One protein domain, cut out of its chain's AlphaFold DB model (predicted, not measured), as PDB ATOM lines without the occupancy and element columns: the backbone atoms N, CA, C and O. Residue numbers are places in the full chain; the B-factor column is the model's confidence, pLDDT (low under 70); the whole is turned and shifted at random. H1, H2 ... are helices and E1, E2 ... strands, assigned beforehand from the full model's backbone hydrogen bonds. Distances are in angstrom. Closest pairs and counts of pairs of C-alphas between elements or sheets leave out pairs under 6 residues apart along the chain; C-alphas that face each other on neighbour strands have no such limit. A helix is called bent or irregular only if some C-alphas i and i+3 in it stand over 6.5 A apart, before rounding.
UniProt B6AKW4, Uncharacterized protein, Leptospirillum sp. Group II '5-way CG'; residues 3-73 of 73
ATOM      1  N   ARG A   3     154.502 197.528 247.457       88.62
ATOM      2  CA  ARG A   3     154.841 198.559 246.486       88.62
ATOM      3  C   ARG A   3     154.087 199.828 246.854       88.62
ATOM      4  O   ARG A   3     152.898 199.776 247.154       88.62
ATOM      5  N   ILE A   4     154.768 200.967 246.839       89.44
ATOM      6  CA  ILE A   4     154.138 202.261 247.109       89.44
ATOM      7  C   ILE A   4     154.512 203.284 246.048       89.44
ATOM      8  O   ILE A   4     155.578 203.213 245.434       89.44
ATOM      9  N   VAL A   5     153.656 204.281 245.886       90.56
ATOM     10  CA  VAL A   5     153.915 205.478 245.090       90.56
ATOM     11  C   VAL A   5     154.015 206.653 246.040       90.56
ATOM     12  O   VAL A   5     153.057 206.938 246.751       90.56
ATOM     13  N   VAL A   6     155.161 207.326 246.051       89.88
ATOM     14  CA  VAL A   6     155.399 208.537 246.843       89.88
ATOM     15  C   VAL A   6     155.281 209.744 245.925       89.88
ATOM     16  O   VAL A   6     155.973 209.807 244.909       89.88
ATOM     17  N   ASP A   7     154.435 210.708 246.278       89.12
ATOM     18  CA  ASP A   7     154.258 211.936 245.498       89.12
ATOM     19  C   ASP A   7     155.607 212.674 245.324       89.12
ATOM     20  O   ASP A   7     156.401 212.777 246.261       89.12
ATOM     21  N   ASN A   8     155.867 213.249 244.141       84.31
ATOM     22  CA  ASN A   8     157.184 213.828 243.789       84.31
ATOM     23  C   ASN A   8     157.704 214.892 244.780       84.31
ATOM     24  O   ASN A   8     158.911 215.025 244.971       84.31
ATOM     25  N   GLY A   9     156.808 215.645 245.426       84.88
ATOM     26  CA  GLY A   9     157.181 216.646 246.435       84.88
ATOM     27  C   GLY A   9     157.751 216.055 247.730       84.88
ATOM     28  O   GLY A   9     158.362 216.780 248.509       84.88
ATOM     29  N   TYR A  10     157.582 214.750 247.945       89.31
ATOM     30  CA  TYR A  10     157.921 214.057 249.184       89.31
ATOM     31  C   TYR A  10     159.006 212.993 249.011       89.31
ATOM     32  O   TYR A  10     159.416 212.374 249.989       89.31
ATOM     33  N   GLU A  11     159.521 212.795 247.794       89.00
ATOM     34  CA  GLU A  11     160.518 211.757 247.517       89.00
ATOM     35  C   GLU A  11     161.773 211.916 248.389       89.00
ATOM     36  O   GLU A  11     162.271 210.952 248.967       89.00
ATOM     37  N   ARG A  12     162.276 213.149 248.527       89.56
ATOM     38  CA  ARG A  12     163.449 213.425 249.365       89.56
ATOM     39  C   ARG A  12     163.176 213.125 250.839       89.56
ATOM     40  O   ARG A  12     164.025 212.528 251.494       89.56
ATOM     41  N   THR A  13     162.003 213.513 251.336       91.31
ATOM     42  CA  THR A  13     161.573 213.255 252.718       91.31
ATOM     43  C   THR A  13     161.477 211.756 252.982       91.31
ATOM     44  O   THR A  13     162.054 211.272 253.949       91.31
ATOM     45  N   PHE A  14     160.870 211.004 252.061       91.19
ATOM     46  CA  PHE A  14     160.820 209.544 252.111       91.19
ATOM     47  C   PHE A  14     162.211 208.914 252.182       91.19
ATOM     48  O   PHE A  14     162.455 208.052 253.021       91.19
ATOM     49  N   ARG A  15     163.150 209.362 251.338       90.38
ATOM     50  CA  ARG A  15     164.519 208.828 251.341       90.38
ATOM     51  C   ARG A  15     165.246 209.058 252.657       90.38
ATOM     52  O   ARG A  15     165.941 208.152 253.108       90.38
ATOM     53  N   ASN A  16     165.084 210.239 253.246       91.56
ATOM     54  CA  ASN A  16     165.693 210.564 254.530       91.56
ATOM     55  C   ASN A  16     165.091 209.706 255.647       91.56
ATOM     56  O   ASN A  16     165.835 209.021 256.335       91.56
ATOM     57  N   LEU A  17     163.759 209.641 255.744       91.06
ATOM     58  CA  LEU A  17     163.080 208.828 256.757       91.06
ATOM     59  C   LEU A  17     163.433 207.343 256.635       91.06
ATOM     60  O   LEU A  17     163.655 206.676 257.640       91.06
ATOM     61  N   TYR A  18     163.552 206.826 255.409       90.69
ATOM     62  CA  TYR A  18     163.973 205.444 255.189       90.69
ATOM     63  C   TYR A  18     165.425 205.198 255.615       90.69
ATOM     64  O   TYR A  18     165.746 204.141 256.160       90.69
ATOM     65  N   ALA A  19     166.316 206.160 255.359       89.94
ATOM     66  CA  ALA A  19     167.703 206.082 255.798       89.94
ATOM     67  C   ALA A  19     167.806 206.120 257.331       89.94
ATOM     68  O   ALA A  19     168.503 205.282 257.903       89.94
ATOM     69  N   ASP A  20     167.063 207.017 257.980       90.25
ATOM     70  CA  ASP A  20     167.028 207.159 259.438       90.25
ATOM     71  C   ASP A  20     166.454 205.902 260.107       90.25
ATOM     72  O   ASP A  20     167.022 205.394 261.074       90.25
ATOM     73  N   TRP A  21     165.375 205.340 259.555       90.00
ATOM     74  CA  TRP A  21     164.789 204.085 260.029       90.00
ATOM     75  C   TRP A  21     165.759 202.906 259.903       90.00
ATOM     76  O   TRP A  21     165.972 202.163 260.856       90.00
ATOM     77  N   ARG A  22     166.426 202.751 258.756       89.06
ATOM     78  CA  ARG A  22     167.453 201.708 258.606       89.06
ATOM     79  C   ARG A  22     168.600 201.878 259.593       89.06
ATOM     80  O   ARG A  22     169.112 200.895 260.125       89.06
ATOM     81  N   GLN A  23     169.011 203.122 259.828       88.25
ATOM     82  CA  GLN A  23     170.073 203.426 260.774       88.25
ATOM     83  C   GLN A  23     169.654 203.107 262.216       88.25
ATOM     84  O   GLN A  23     170.480 202.598 262.975       88.25
ATOM     85  N   SER A  24     168.392 203.349 262.590       87.25
ATOM     86  CA  SER A  24     167.875 203.035 263.929       87.25
ATOM     87  C   SER A  24     167.811 201.530 264.204       87.25
ATOM     88  O   SER A  24     168.043 201.110 265.336       87.25
ATOM     89  N   LEU A  25     167.610 200.713 263.166       85.44
ATOM     90  CA  LEU A  25     167.704 199.252 263.246       85.44
ATOM     91  C   LEU A  25     169.147 198.736 263.390       85.44
ATOM     92  O   LEU A  25     169.361 197.540 263.576       85.44
ATOM     93  N   GLY A  26     170.149 199.619 263.305       80.06
ATOM     94  CA  GLY A  26     171.565 199.247 263.328       80.06
ATOM     95  C   GLY A  26     172.002 198.468 262.086       80.06
ATOM     96  O   GLY A  26     173.094 197.895 262.074       80.06
ATOM     97  N   ASP A  27     171.167 198.441 261.045       69.06
ATOM     98  CA  ASP A  27     171.319 197.517 259.935       69.06
ATOM     99  C   ASP A  27     171.789 198.233 258.663       69.06
ATOM    100  O   ASP A  27     171.072 198.986 257.995       69.06
ATOM    101  N   SER A  28     173.045 197.974 258.306       62.47
ATOM    102  CA  SER A  28     173.628 198.421 257.038       62.47
ATOM    103  C   SER A  28     173.268 197.496 255.867       62.47
ATOM    104  O   SER A  28     173.516 197.861 254.716       62.47
ATOM    105  N   ILE A  29     172.649 196.338 256.139       69.19
ATOM    106  CA  ILE A  29     172.371 195.266 255.174       69.19
ATOM    107  C   ILE A  29     171.030 195.480 254.464       69.19
ATOM    108  O   ILE A  29     170.896 195.093 253.301       69.19
ATOM    109  N   ILE A  30     170.050 196.126 255.107       78.50
ATOM    110  CA  ILE A  30     168.761 196.435 254.467       78.50
ATOM    111  C   ILE A  30     169.041 197.293 253.232       78.50
ATOM    112  O   ILE A  30     169.571 198.387 253.346       78.50
ATOM    113  N   ALA A  31     168.737 196.814 252.030       84.69
ATOM    114  CA  ALA A  31     168.966 197.596 250.820       84.69
ATOM    115  C   ALA A  31     167.922 198.712 250.684       84.69
ATOM    116  O   ALA A  31     166.801 198.601 251.171       84.69
ATOM    117  N   PHE A  32     168.276 199.793 249.985       88.19
ATOM    118  CA  PHE A  32     167.279 200.799 249.623       88.19
ATOM    119  C   PHE A  32     166.256 200.187 248.644       88.19
ATOM    120  O   PHE A  32     166.681 199.481 247.721       88.19
ATOM    121  N   PRO A  33     164.940 200.430 248.805       89.25
ATOM    122  CA  PRO A  33     163.920 199.849 247.942       89.25
ATOM    123  C   PRO A  33     164.154 200.256 246.480       89.25
ATOM    124  O   PRO A  33     164.360 201.444 246.203       89.25
ATOM    125  N   PRO A  34     164.120 199.305 245.525       88.12
ATOM    126  CA  PRO A  34     164.254 199.618 244.111       88.12
ATOM    127  C   PRO A  34     163.175 200.598 243.661       88.12
ATOM    128  O   PRO A  34     161.983 200.374 243.882       88.12
ATOM    129  N   GLN A  35     163.586 201.664 242.983       87.88
ATOM    130  CA  GLN A  35     162.672 202.684 242.482       87.88
ATOM    131  C   GLN A  35     162.411 202.528 240.983       87.88
ATOM    132  O   GLN A  35     163.291 202.114 240.226       87.88
ATOM    133  N   SER A  36     161.222 202.916 240.538       82.50
ATOM    134  CA  SER A  36     160.883 203.026 239.118       82.50
ATOM    135  C   SER A  36     160.470 204.455 238.790       82.50
ATOM    136  O   SER A  36     159.849 205.138 239.608       82.50
ATOM    137  N   ALA A  37     160.865 204.918 237.601       65.25
ATOM    138  CA  ALA A  37     160.609 206.276 237.145       65.25
ATOM    139  C   ALA A  37     159.109 206.474 236.904       65.25
ATOM    140  O   ALA A  37     158.606 206.137 235.838       65.25
ATOM    141  N   GLY A  38     158.427 207.033 237.902       65.94
ATOM    142  CA  GLY A  38     157.107 207.623 237.753       65.94
ATOM    143  C   GLY A  38     155.947 206.638 237.622       65.94
ATOM    144  O   GLY A  38     155.807 205.970 236.603       65.94
ATOM    145  N   THR A  39     155.021 206.635 238.579       69.88
ATOM    146  CA  THR A  39     153.656 206.187 238.265       69.88
ATOM    147  C   THR A  39     152.972 207.267 237.434       69.88
ATOM    148  O   THR A  39     152.923 208.435 237.834       69.88
ATOM    149  N   LEU A  40     152.465 206.881 236.265       64.69
ATOM    150  CA  LEU A  40     151.644 207.734 235.414       64.69
ATOM    151  C   LEU A  40     150.178 207.568 235.814       64.69
ATOM    152  O   LEU A  40     149.652 206.457 235.804       64.69
ATOM    153  N   VAL A  41     149.506 208.671 236.136       65.88
ATOM    154  CA  VAL A  41     148.039 208.712 236.205       65.88
ATOM    155  C   VAL A  41     147.564 209.672 235.125       65.88
ATOM    156  O   VAL A  41     147.745 210.888 235.230       65.88
ATOM    157  N   GLY A  42     147.003 209.110 234.051       72.69
ATOM    158  CA  GLY A  42     146.798 209.838 232.798       72.69
ATOM    159  C   GLY A  42     148.141 210.252 232.188       72.69
ATOM    160  O   GLY A  42     149.054 209.436 232.107       72.69
ATOM    161  N   ASP A  43     148.279 211.532 231.840       69.50
ATOM    162  CA  ASP A  43     149.494 212.095 231.222       69.50
ATOM    163  C   ASP A  43     150.475 212.722 232.231       69.50
ATOM    164  O   ASP A  43     151.423 213.412 231.847       69.50
ATOM    165  N   LYS A  44     150.244 212.547 233.540       63.72
ATOM    166  CA  LYS A  44     151.067 213.162 234.590       63.72
ATOM    167  C   LYS A  44     151.801 212.112 235.410       63.72
ATOM    168  O   LYS A  44     151.196 211.185 235.943       63.72
ATOM    169  N   VAL A  45     153.107 212.327 235.568       74.69
ATOM    170  CA  VAL A  45     153.919 211.634 236.571       74.69
ATOM    171  C   VAL A  45     153.495 212.149 237.941       74.69
ATOM    172  O   VAL A  45     153.744 213.310 238.269       74.69
ATOM    173  N   ILE A  46     152.823 211.303 238.719       77.31
ATOM    174  CA  ILE A  46     152.295 211.691 240.034       77.31
ATOM    175  C   ILE A  46     153.305 211.476 241.163       77.31
ATOM    176  O   ILE A  46     153.273 212.197 242.157       77.31
ATOM    177  N   GLY A  47     154.236 210.541 240.998       86.00
ATOM    178  CA  GLY A  47     155.166 210.182 242.057       86.00
ATOM    179  C   GLY A  47     156.138 209.086 241.658       86.00
ATOM    180  O   GLY A  47     155.966 208.442 240.622       86.00
ATOM    181  N   THR A  48     157.134 208.856 242.502       89.75
ATOM    182  CA  THR A  48     158.131 207.798 242.339       89.75
ATOM    183  C   THR A  48     157.629 206.517 242.987       89.75
ATOM    184  O   THR A  48     157.201 206.507 244.143       89.75
ATOM    185  N   THR A  49     157.682 205.420 242.237       90.38
ATOM    186  CA  THR A  49     157.326 204.100 242.755       90.38
ATOM    187  C   THR A  49     158.518 203.506 243.484       90.38
ATOM    188  O   THR A  49     159.591 203.391 242.892       90.38
ATOM    189  N   PHE A  50     158.316 203.067 244.721       90.62
ATOM    190  CA  PHE A  50     159.269 202.272 245.487       90.62
ATOM    191  C   PHE A  50     158.728 200.851 245.642       90.62
ATOM    192  O   PHE A  50     157.602 200.639 246.092       90.62
ATOM    193  N   ASN A  51     159.534 199.873 245.240       89.31
ATOM    194  CA  ASN A  51     159.200 198.454 245.304       89.31
ATOM    195  C   ASN A  51     159.840 197.822 246.541       89.31
ATOM    196  O   ASN A  51     160.924 198.232 246.953       89.31
ATOM    197  N   ASN A  52     159.212 196.776 247.080       89.69
ATOM    198  CA  ASN A  52     159.711 196.027 248.238       89.69
ATOM    199  C   ASN A  52     159.955 196.909 249.473       89.69
ATOM    200  O   ASN A  52     160.935 196.716 250.192       89.69
ATOM    201  N   VAL A  53     159.066 197.871 249.725       89.81
ATOM    202  CA  VAL A  53     159.111 198.659 250.957       89.81
ATOM    203  C   VAL A  53     158.682 197.758 252.133       89.81
ATOM    204  O   VAL A  53     157.668 197.058 252.011       89.81
ATOM    205  N   PRO A  54     159.456 197.713 253.234       89.75
ATOM    206  CA  PRO A  54     159.102 196.974 254.447       89.75
ATOM    207  C   PRO A  54     157.831 197.521 255.098       89.75
ATOM    208  O   PRO A  54     157.673 198.734 255.207       89.75
ATOM    209  N   GLU A  55     156.956 196.632 255.567       88.88
ATOM    210  CA  GLU A  55     155.692 197.005 256.224       88.88
ATOM    211  C   GLU A  55     155.932 197.764 257.535       88.88
ATOM    212  O   GLU A  55     155.296 198.785 257.761       88.88
ATOM    213  N   GLU A  56     156.943 197.366 258.311       88.56
ATOM    214  CA  GLU A  56     157.361 198.059 259.542       88.56
ATOM    215  C   GLU A  56     157.716 199.533 259.297       88.56
ATOM    216  O   GLU A  56     157.467 200.396 260.133       88.56
ATOM    217  N   PHE A  57     158.285 199.847 258.129       89.06
ATOM    218  CA  PHE A  57     158.554 201.232 257.765       89.06
ATOM    219  C   PHE A  57     157.272 201.978 257.376       89.06
ATOM    220  O   PHE A  57     157.151 203.165 257.663       89.06
ATOM    221  N   LEU A  58     156.308 201.304 256.739       87.06
ATOM    222  CA  LEU A  58     155.031 201.918 256.366       87.06
ATOM    223  C   LEU A  58     154.203 202.317 257.589       87.06
ATOM    224  O   LEU A  58     153.576 203.371 257.551       87.06
ATOM    225  N   GLU A  59     154.243 201.532 258.666       86.25
ATOM    226  CA  GLU A  59     153.598 201.885 259.940       86.25
ATOM    227  C   GLU A  59     154.155 203.208 260.494       86.25
ATOM    228  O   GLU A  59     153.402 204.103 260.867       86.25
ATOM    229  N   ILE A  60     155.476 203.395 260.424       83.06
ATOM    230  CA  ILE A  60     156.144 204.637 260.847       83.06
ATOM    231  C   ILE A  60     155.785 205.819 259.934       83.06
ATOM    232  O   ILE A  60     155.735 206.970 260.383       83.06
ATOM    233  N   LEU A  61     155.572 205.564 258.641       83.44
ATOM    234  CA  LEU A  61     155.162 206.603 257.700       83.44
ATOM    235  C   LEU A  61     153.741 207.100 257.958       83.44
ATOM    236  O   LEU A  61     153.503 208.303 257.824       83.44
ATOM    237  N   ASP A  62     152.825 206.197 258.304       75.88
ATOM    238  CA  ASP A  62     151.431 206.537 258.596       75.88
ATOM    239  C   ASP A  62     151.336 207.399 259.866       75.88
ATOM    240  O   ASP A  62     150.681 208.443 259.860       75.88
ATOM    241  N   ASP A  63     152.112 207.057 260.900       73.69
ATOM    242  CA  ASP A  63     152.160 207.802 262.165       73.69
ATOM    243  C   ASP A  63     152.735 209.224 262.025       73.69
ATOM    244  O   ASP A  63     152.322 210.137 262.746       73.69
ATOM    245  N   ASN A  64     153.678 209.447 261.101       68.94
ATOM    246  CA  ASN A  64     154.279 210.771 260.904       68.94
ATOM    247  C   ASN A  64     153.403 211.716 260.065       68.94
ATOM    248  O   ASN A  64     153.498 212.932 260.222       68.94
ATOM    249  N   GLY A  65     152.593 211.202 259.133       72.06
ATOM    250  CA  GLY A  65     151.744 212.015 258.243       72.06
ATOM    251  C   GLY A  65     152.492 213.007 257.328       72.06
ATOM    252  O   GLY A  65     151.866 213.767 256.585       72.06
ATOM    253  N   GLU A  66     153.828 213.017 257.354       77.25
ATOM    254  CA  GLU A  66     154.678 213.971 256.632       77.25
ATOM    255  C   GLU A  66     154.858 213.629 255.151       77.25
ATOM    256  O   GLU A  66     155.384 214.442 254.389       77.25
ATOM    257  N   ILE A  67     154.434 212.439 254.722       85.06
ATOM    258  CA  ILE A  67     154.601 211.953 253.353       85.06
ATOM    259  C   ILE A  67     153.240 211.627 252.753       85.06
ATOM    260  O   ILE A  67     152.443 210.906 253.345       85.06
ATOM    261  N   LYS A  68     152.995 212.085 251.524       85.88
ATOM    262  CA  LYS A  68     151.877 211.585 250.720       85.88
ATOM    263  C   LYS A  68     152.332 210.384 249.906       85.88
ATOM    264  O   LYS A  68     153.145 210.528 248.990       85.88
ATOM    265  N   PHE A  69     151.804 209.212 250.240       88.19
ATOM    266  CA  PHE A  69     152.042 207.986 249.491       88.19
ATOM    267  C   PHE A  69     150.753 207.182 249.295       88.19
ATOM    268  O   PHE A  69     149.737 207.428 249.944       88.19
ATOM    269  N   ARG A  70     150.783 206.238 248.355       86.81
ATOM    270  CA  ARG A  70     149.696 205.287 248.088       86.81
ATOM    271  C   ARG A  70     150.274 203.891 247.993       86.81
ATOM    272  O   ARG A  70     151.310 203.712 247.358       86.81
ATOM    273  N   VAL A  71     149.599 202.919 248.590       85.88
ATOM    274  CA  VAL A  71     149.971 201.509 248.478       85.88
ATOM    275  C   VAL A  71     149.402 200.941 247.174       85.88
ATOM    276  O   VAL A  71     148.211 201.083 246.908       85.88
ATOM    277  N   GLU A  72     150.252 200.315 246.361       78.94
ATOM    278  CA  GLU A  72     149.863 199.534 245.183       78.94
ATOM    279  C   GLU A  72     149.929 198.040 245.541       78.94
ATOM    280  O   GLU A  72     150.950 197.569 246.050       78.94
ATOM    281  N   SER A  73     148.823 197.321 245.312       61.00
ATOM    282  CA  SER A  73     148.685 195.868 245.543       61.00
ATOM    283  C   SER A  73     148.942 195.071 244.272       61.00
ATOM    284  O   SER A  73     148.615 195.591 243.180       61.00
TER     285      SER A  73
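Overview. This is residues 3 to 73 of the 73 residues of an uncharacterized protein of Leptospirillum sp. Group II '5-way CG' (UniProt B6AKW4). What is the main shape? A strongly twisted four-stranded sheet has the long helix H1 packed over one face, while short H2 only grazes the sheet. The E2-E3 hairpin reaches one end of the long axis, and the link after H1 reaches the other. What are the parts? The printed part has 71 residues, with two named helices and four named strands in the order E1 H1 E2 E3 H2 E4, class mixed; the sheet, E2 - E3 - E1 - E4, is all antiparallel. How large is it? It is compact, with a radius of gyration of the C-alphas of 12.0 A, and elongated, spanning 41 by 23 by 22 A.

Along the chain. Where are the strands? E2 is residues 35 to 41, E3 44 to 53 and 23.3 A long, E1 3 to 7 from C-alpha 3 at (154.841, 198.559, 246.486), and E4 69 to 72, ending at C-alpha 72 at (149.863, 199.534, 245.183). Where are the helices? H1 is residues 8 to 24, 25.2 A, irregular with C-alphas 9 and 12 7.6 A apart; H2 is residues 55 to 64, 14.6 A.

Arrangement. Which atoms pair the strands? Within hydrogen-bond range are N 36 and O 49 of E2 and E3, 2.9 A, N 4 and O 50 of E1 and E3, 2.9 A, and N 5 and O 70 of E1 and E4, 2.8 A. Where are the helices? H1 is on the sheet at a height of 9.7 A, making two layers, sheet and helix. H1 and H2 are close but not clearly touching, closest at C-alphas of Trp 21 and Phe 57, 7.2 A, at a steep tilt of 63 degrees, opposite ways. Are the helix backbones complete? O i to N i+4 pairs are within range in 11 of 13 for H1 and 5 of 6 for H2. What units arise? E1, H1, E2 and E3, H2, E4 are split strand-helix-strand units, each with another strand between its two, and both crossovers are right-handed.

Size, cuts and confidence. Is it unbroken? The printed part has no cut, and no link is long. Where is confidence low? Under 70 are residues 27 to 29, 37 to 41, 43 to 44, 64 and 73.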